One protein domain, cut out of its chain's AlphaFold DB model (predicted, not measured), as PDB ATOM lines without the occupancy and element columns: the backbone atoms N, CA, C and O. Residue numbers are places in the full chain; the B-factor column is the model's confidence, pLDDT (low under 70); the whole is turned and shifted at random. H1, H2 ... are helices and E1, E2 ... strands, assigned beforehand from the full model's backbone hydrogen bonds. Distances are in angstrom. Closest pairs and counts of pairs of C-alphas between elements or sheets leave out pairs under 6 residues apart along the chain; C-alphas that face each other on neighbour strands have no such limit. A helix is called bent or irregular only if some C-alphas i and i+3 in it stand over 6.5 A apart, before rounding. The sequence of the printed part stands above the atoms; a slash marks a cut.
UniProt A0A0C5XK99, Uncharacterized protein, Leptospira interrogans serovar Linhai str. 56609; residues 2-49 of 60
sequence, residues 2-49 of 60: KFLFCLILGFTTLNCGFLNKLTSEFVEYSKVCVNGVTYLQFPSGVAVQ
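Overview. This is residues 2 to 49 of the 60 residues of an uncharacterized protein of Leptospira interrogans serovar Linhai str. 56609 (UniProt A0A0C5XK99). A small head of three strands sits at one end of a long helical arm: E1, E2 and E3 make one antiparallel sheet, and H1 and H2, roughly in line end to end, stick out from it with nothing packed beside them. E2 and E3 run roughly across the arm, whose helices make most of the longest axis. The printed part has 48 residues with two named helices and three named strands, in the order H1, H2, E1, E2, E3, and its class is mixed, helices and strands. The sheet's order is E1, E2, E3, a meander, each strand the antiparallel neighbour of the one before. The whole is extended, with a radius of gyration of the C-alphas of 19.0 A and spans of 62 by 19 by 11 A.

Along the chain. Look first at the sheet. Find C-alpha 30 at (38.613, -9.575, -61.088); from there E1, residues 30 to 34, runs 12.7 A to C-alpha 34. Next comes E2, residues 37 to 42, the longest strand by residues, with 16.1 A from its first to its last C-alpha. E3, residues 45 to 48, follows with 10.7 A and ends at C-alpha 48 at (31.972, -0.171, -63.348). Now go back to the first printed residue, Lys 2, whose C-alpha is at (21.029, -14.709, -14.304). There H1 begins, residues 2 to 13, and its first and last C-alphas are 18.6 A apart. After Leu 14 comes H2, residues 15 to 26, with 16.7 A from C-alpha 15 to C-alpha 26; watch z fall from -36.065 to -51.453 between those two C-alphas. H2 is neither bent nor irregular, but only just: C-alphas 16 and 19 are 6.4 A apart.

Arrangement. Begin at E2, the inner strand; E1 and E3 are the edge strands. E1 and E2 form a hairpin, antiparallel, with 144 degrees between their directions. Among the C-alphas that face each other, those of Cys 33 and Thr 38 are 4.7 A apart. Look there for N 32 and O 39, 2.9 A apart, and N 39 and O 32, 2.8 A apart, both pairs within hydrogen-bond range. E2 and E3 form a second hairpin, antiparallel at 152 degrees, where the C-alphas of Tyr 39 and Val 48 face each other at 4.5 A. Here N 40 and O 47 are within hydrogen-bond range at 2.8 A, and so are N 47 and O 40 at 2.9 A. The sheet is only just strongly twisted, its C-alphas lying up to 4.2 A off the best plane. Moving outward, you find that neither helix is on the sheet, with 0 pairs of C-alphas within 10 A for each. H1 is apart from E1, E2 and E3, and H2 is apart from E2 and E3. H1 and H2 meet only through their link. Of the O i to N i+4 pairs, 4 of 8 in H1 and 6 of 8 in H2 are within hydrogen-bond range.

Size, cuts and confidence. Measure the size from Lys 2 to Asn 35, whose C-alphas, 62.5 A apart, are the two farthest apart in the domain. The first and last printed C-alphas, those of Lys 2 and Gln 49, are 49.7 A apart. Residues 2 to 26, of which 2 to 13 belong to H1 and 15 to 26 to H2, stand free. The printed part has no cut, and the four links, H1 to H2, H2 to E1, E1 to E2 and E2 to E3, are tight. Read the B-factor column for the model's confidence: the mean pLDDT of the printed part is 72.6, and residues 2 to 27 are under 70. The mean is 60 for H1 and 55 for H2, while E1 has 91, E2 93 and E3 91.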
ATOM      1  N   LYS A   2      21.326 -15.936 -13.535       53.28
ATOM      2  CA  LYS A   2      21.029 -14.709 -14.304       53.28
ATOM      3  C   LYS A   2      22.159 -14.255 -15.253       53.28
ATOM      4  O   LYS A   2      21.882 -13.724 -16.316       53.28
ATOM      5  N   PHE A   3      23.419 -14.545 -14.911       59.19
ATOM      6  CA  PHE A   3      24.588 -14.203 -15.739       59.19
ATOM      7  C   PHE A   3      24.812 -15.138 -16.939       59.19
ATOM      8  O   PHE A   3      25.373 -14.711 -17.942       59.19
ATOM      9  N   LEU A   4      24.339 -16.389 -16.867       60.97
ATOM     10  CA  LEU A   4      24.502 -17.362 -17.955       60.97
ATOM     11  C   LEU A   4      23.680 -16.959 -19.192       60.97
ATOM     12  O   LEU A   4      24.120 -17.131 -20.323       60.97
ATOM     13  N   PHE A   5      22.506 -16.360 -18.967       61.09
ATOM     14  CA  PHE A   5      21.599 -15.928 -20.027       61.09
ATOM     15  C   PHE A   5      22.154 -14.732 -20.821       61.09
ATOM     16  O   PHE A   5      22.032 -14.691 -22.042       61.09
ATOM     17  N   CYS A   6      22.841 -13.799 -20.151       61.53
ATOM     18  CA  CYS A   6      23.513 -12.679 -20.820       61.53
ATOM     19  C   CYS A   6      24.684 -13.139 -21.697       61.53
ATOM     20  O   CYS A   6      24.918 -12.563 -22.756       61.53
ATOM     21  N   LEU A   7      25.401 -14.183 -21.275       62.22
ATOM     22  CA  LEU A   7      26.540 -14.707 -22.024       62.22
ATOM     23  C   LEU A   7      26.082 -15.359 -23.337       62.22
ATOM     24  O   LEU A   7      26.678 -15.113 -24.376       62.22
ATOM     25  N   ILE A   8      24.968 -16.096 -23.316       62.69
ATOM     26  CA  ILE A   8      24.396 -16.745 -24.507       62.69
ATOM     27  C   ILE A   8      23.841 -15.710 -25.505       62.69
ATOM     28  O   ILE A   8      24.050 -15.858 -26.708       62.69
ATOM     29  N   LEU A   9      23.202 -14.631 -25.030       60.75
ATOM     30  CA  LEU A   9      22.736 -13.544 -25.908       60.75
ATOM     31  C   LEU A   9      23.884 -12.749 -26.556       60.75
ATOM     32  O   LEU A   9      23.715 -12.221 -27.650       60.75
ATOM     33  N   GLY A  10      25.048 -12.655 -25.907       59.53
ATOM     34  CA  GLY A  10      26.212 -11.958 -26.466       59.53
ATOM     35  C   GLY A  10      26.849 -12.679 -27.660       59.53
ATOM     36  O   GLY A  10      27.403 -12.032 -28.543       59.53
ATOM     37  N   PHE A  11      26.744 -14.009 -27.732       60.47
ATOM     38  CA  PHE A  11      27.311 -14.782 -28.844       60.47
ATOM     39  C   PHE A  11      26.498 -14.675 -30.139       60.47
ATOM     40  O   PHE A  11      27.061 -14.815 -31.224       60.47
ATOM     41  N   THR A  12      25.192 -14.400 -30.065       60.84
ATOM     42  CA  THR A  12      24.351 -14.301 -31.268       60.84
ATOM     43  C   THR A  12      24.553 -12.985 -32.023       60.84
ATOM     44  O   THR A  12      24.378 -12.956 -33.239       60.84
ATOM     45  N   THR A  13      24.991 -11.912 -31.353       59.25
ATOM     46  CA  THR A  13      25.245 -10.606 -31.994       59.25
ATOM     47  C   THR A  13      26.609 -10.522 -32.684       59.25
ATOM     48  O   THR A  13      26.758  -9.762 -33.642       59.25
ATOM     49  N   LEU A  14      27.587 -11.342 -32.281       57.97
ATOM     50  CA  LEU A  14      28.916 -11.404 -32.910       57.97
ATOM     51  C   LEU A  14      28.884 -11.946 -34.351       57.97
ATOM     52  O   LEU A  14      29.780 -11.655 -35.143       57.97
ATOM     53  N   ASN A  15      27.834 -12.682 -34.726       56.31
ATOM     54  CA  ASN A  15      27.703 -13.262 -36.065       56.31
ATOM     55  C   ASN A  15      27.160 -12.299 -37.131       56.31
ATOM     56  O   ASN A  15      27.255 -12.600 -38.318       56.31
ATOM     57  N   CYS A  16      26.634 -11.128 -36.754       60.78
ATOM     58  CA  CYS A  16      26.047 -10.205 -37.733       60.78
ATOM     59  C   CYS A  16      27.114  -9.457 -38.568       60.78
ATOM     60  O   CYS A  16      26.861  -9.047 -39.697       60.78
ATOM     61  N   GLY A  17      28.337  -9.306 -38.040       53.75
ATOM     62  CA  GLY A  17      29.452  -8.649 -38.739       53.75
ATOM     63  C   GLY A  17      30.388  -9.604 -39.484       53.75
ATOM     64  O   GLY A  17      30.969  -9.233 -40.502       53.75
ATOM     65  N   PHE A  18      30.527 -10.843 -39.003       57.69
ATOM     66  CA  PHE A  18      31.478 -11.811 -39.554       57.69
ATOM     67  C   PHE A  18      31.082 -12.289 -40.957       57.69
ATOM     68  O   PHE A  18      31.924 -12.368 -41.850       57.69
ATOM     69  N   LEU A  19      29.785 -12.511 -41.184       56.28
ATOM     70  CA  LEU A  19      29.269 -12.955 -42.480       56.28
ATOM     71  C   LEU A  19      29.471 -11.909 -43.586       56.28
ATOM     72  O   LEU A  19      29.803 -12.286 -44.701       56.28
ATOM     73  N   ASN A  20      29.360 -10.614 -43.272       55.28
ATOM     74  CA  ASN A  20      29.595  -9.531 -44.238       55.28
ATOM     75  C   ASN A  20      31.062  -9.433 -44.678       55.28
ATOM     76  O   ASN A  20      31.358  -9.052 -45.810       55.28
ATOM     77  N   LYS A  21      31.996  -9.776 -43.784       54.59
ATOM     78  CA  LYS A  21      33.424  -9.800 -44.111       54.59
ATOM     79  C   LYS A  21      33.770 -11.010 -44.981       54.59
ATOM     80  O   LYS A  21      34.515 -10.864 -45.942       54.59
ATOM     81  N   LEU A  22      33.173 -12.167 -44.683       53.31
ATOM     82  CA  LEU A  22      33.349 -13.374 -45.487       53.31
ATOM     83  C   LEU A  22      32.741 -13.223 -46.881       53.31
ATOM     84  O   LEU A  22      33.404 -13.537 -47.860       53.31
ATOM     85  N   THR A  23      31.524 -12.690 -47.014       54.94
ATOM     86  CA  THR A  23      30.946 -12.466 -48.347       54.94
ATOM     87  C   THR A  23      31.807 -11.524 -49.185       54.94
ATOM     88  O   THR A  23      31.966 -11.782 -50.369       54.94
ATOM     89  N   SER A  24      32.447 -10.511 -48.589       54.00
ATOM     90  CA  SER A  24      33.386  -9.640 -49.310       54.00
ATOM     91  C   SER A  24      34.671 -10.341 -49.779       54.00
ATOM     92  O   SER A  24      35.263  -9.870 -50.747       54.00
ATOM     93  N   GLU A  25      35.119 -11.411 -49.116       53.69
ATOM     94  CA  GLU A  25      36.254 -12.235 -49.571       53.69
ATOM     95  C   GLU A  25      35.825 -13.298 -50.598       53.69
ATOM     96  O   GLU A  25      36.643 -13.738 -51.399       53.69
ATOM     97  N   PHE A  26      34.545 -13.687 -50.600       53.50
ATOM     98  CA  PHE A  26      33.998 -14.749 -51.453       53.50
ATOM     99  C   PHE A  26      33.344 -14.270 -52.754       53.50
ATOM    100  O   PHE A  26      33.016 -15.109 -53.597       53.50
ATOM    101  N   VAL A  27      33.131 -12.964 -52.962       63.78
ATOM    102  CA  VAL A  27      32.756 -12.492 -54.302       63.78
ATOM    103  C   VAL A  27      34.001 -12.545 -55.176       63.78
ATOM    104  O   VAL A  27      34.845 -11.654 -55.144       63.78
ATOM    105  N   GLU A  28      34.112 -13.619 -55.947       70.69
ATOM    106  CA  GLU A  28      35.162 -13.809 -56.935       70.69
ATOM    107  C   GLU A  28      34.923 -12.823 -58.089       70.69
ATOM    108  O   GLU A  28      34.131 -13.062 -59.003       70.69
ATOM    109  N   TYR A  29      35.547 -11.653 -57.994       82.31
ATOM    110  CA  TYR A  29      35.578 -10.671 -59.067       82.31
ATOM    111  C   TYR A  29      37.021 -10.294 -59.376       82.31
ATOM    112  O   TYR A  29      37.850 -10.140 -58.476       82.31
ATOM    113  N   SER A  30      37.330 -10.124 -60.656       86.38
ATOM    114  CA  SER A  30      38.613  -9.575 -61.088       86.38
ATOM    115  C   SER A  30      38.458  -8.101 -61.445       86.38
ATOM    116  O   SER A  30      37.391  -7.646 -61.859       86.38
ATOM    117  N   LYS A  31      39.515  -7.317 -61.231       90.56
ATOM    118  CA  LYS A  31      39.549  -5.903 -61.611       90.56
ATOM    119  C   LYS A  31      40.224  -5.771 -62.966       90.56
ATOM    120  O   LYS A  31      41.314  -6.306 -63.154       90.56
ATOM    121  N   VAL A  32      39.593  -5.049 -63.884       91.75
ATOM    122  CA  VAL A  32      40.114  -4.804 -65.232       91.75
ATOM    123  C   VAL A  32      40.120  -3.306 -65.497       91.75
ATOM    124  O   VAL A  32      39.125  -2.630 -65.254       91.75
ATOM    125  N   CYS A  33      41.237  -2.786 -65.998       92.81
ATOM    126  CA  CYS A  33      41.337  -1.394 -66.417       92.81
ATOM    127  C   CYS A  33      40.955  -1.261 -67.894       92.81
ATOM    128  O   CYS A  33      41.557  -1.914 -68.748       92.81
ATOM    129  N   VAL A  34      39.962  -0.425 -68.204       91.88
ATOM    130  CA  VAL A  34      39.541  -0.138 -69.584       91.88
ATOM    131  C   VAL A  34      39.367   1.366 -69.744       91.88
ATOM    132  O   VAL A  34      38.548   1.974 -69.059       91.88
ATOM    133  N   ASN A  35      40.125   1.967 -70.667       92.25
ATOM    134  CA  ASN A  35      40.091   3.408 -70.955       92.25
ATOM    135  C   ASN A  35      40.245   4.291 -69.697       92.25
ATOM    136  O   ASN A  35      39.549   5.294 -69.552       92.25
ATOM    137  N   GLY A  36      41.125   3.894 -68.771       92.75
ATOM    138  CA  GLY A  36      41.383   4.623 -67.525       92.75
ATOM    139  C   GLY A  36      40.291   4.486 -66.460       92.75
ATOM    140  O   GLY A  36      40.304   5.235 -65.486       92.75
ATOM    141  N   VAL A  37      39.344   3.552 -66.621       94.12
ATOM    142  CA  VAL A  37      38.283   3.247 -65.647       94.12
ATOM    143  C   VAL A  37      38.380   1.794 -65.190       94.12
ATOM    144  O   VAL A  37      38.563   0.881 -65.999       94.12
ATOM    145  N   THR A  38      38.234   1.575 -63.885       95.50
ATOM    146  CA  THR A  38      38.255   0.244 -63.278       95.50
ATOM    147  C   THR A  38      36.888  -0.418 -63.408       95.50
ATOM    148  O   THR A  38      35.872   0.123 -62.969       95.50
ATOM    149  N   TYR A  39      36.872  -1.626 -63.954       93.38
ATOM    150  CA  TYR A  39      35.708  -2.495 -64.047       93.38
ATOM    151  C   TYR A  39      35.880  -3.707 -63.137       93.38
ATOM    152  O   TYR A  39      36.976  -4.248 -62.990       93.38
ATOM    153  N   LEU A  40      34.776  -4.137 -62.542       92.56
ATOM    154  CA  LEU A  40      34.645  -5.379 -61.799       92.56
ATOM    155  C   LEU A  40      34.063  -6.431 -62.745       92.56
ATOM    156  O   LEU A  40      32.934  -6.298 -63.222       92.56
ATOM    157  N   GLN A  41      34.849  -7.458 -63.033       90.75
ATOM    158  CA  GLN A  41      34.464  -8.595 -63.852       90.75
ATOM    159  C   GLN A  41      34.008  -9.723 -62.931       90.75
ATOM    160  O   GLN A  41      34.779 -10.230 -62.119       90.75
ATOM    161  N   PHE A  42      32.758 -10.130 -63.096       88.81
ATOM    162  CA  PHE A  42      32.148 -11.271 -62.428       88.81
ATOM    163  C   PHE A  42      31.970 -12.416 -63.437       88.81
ATOM    164  O   PHE A  42      31.915 -12.167 -64.648       88.81
ATOM    165  N   PRO A  43      31.783 -13.666 -62.977       85.69
ATOM    166  CA  PRO A  43      31.405 -14.773 -63.857       85.69
ATOM    167  C   PRO A  43      30.102 -14.513 -64.631       85.69
ATOM    168  O   PRO A  43      29.909 -15.028 -65.727       85.69
ATOM    169  N   SER A  44      29.204 -13.702 -64.064       87.38
ATOM    170  CA  SER A  44      27.891 -13.374 -64.624       87.38
ATOM    171  C   SER A  44      27.849 -12.083 -65.450       87.38
ATOM    172  O   SER A  44      26.810 -11.793 -66.042       87.38
ATOM    173  N   GLY A  45      28.926 -11.290 -65.503       87.75
ATOM    174  CA  GLY A  45      28.918 -10.011 -66.217       87.75
ATOM    175  C   GLY A  45      29.987  -9.021 -65.757       87.75
ATOM    176  O   GLY A  45      30.957  -9.388 -65.101       87.75
ATOM    177  N   VAL A  46      29.808  -7.751 -66.119       91.44
ATOM    178  CA  VAL A  46      30.765  -6.668 -65.846       91.44
ATOM    179  C   VAL A  46      30.036  -5.473 -65.240       91.44
ATOM    180  O   VAL A  46      28.946  -5.123 -65.694       91.44
ATOM    181  N   ALA A  47      30.647  -4.822 -64.251       92.62
ATOM    182  CA  ALA A  47      30.175  -3.557 -63.687       92.62
ATOM    183  C   ALA A  47      31.315  -2.535 -63.581       92.62
ATOM    184  O   ALA A  47      32.474  -2.906 -63.427       92.62
ATOM    185  N   VAL A  48      30.999  -1.240 -63.632       93.88
ATOM    186  CA  VAL A  48      31.972  -0.171 -63.348       93.88
ATOM    187  C   VAL A  48      32.220  -0.121 -61.841       93.88
ATOM    188  O   VAL A  48      31.266  -0.089 -61.061       93.88
ATOM    189  N   GLN A  49      33.484  -0.086 -61.415       92.75
ATOM    190  CA  GLN A  49      33.807   0.184 -60.019       92.75
ATOM    191  C   GLN A  49      33.575   1.671 -59.732       92.75
ATOM    192  O   GLN A  49      34.141   2.527 -60.410       92.75
TER     193      GLN A  49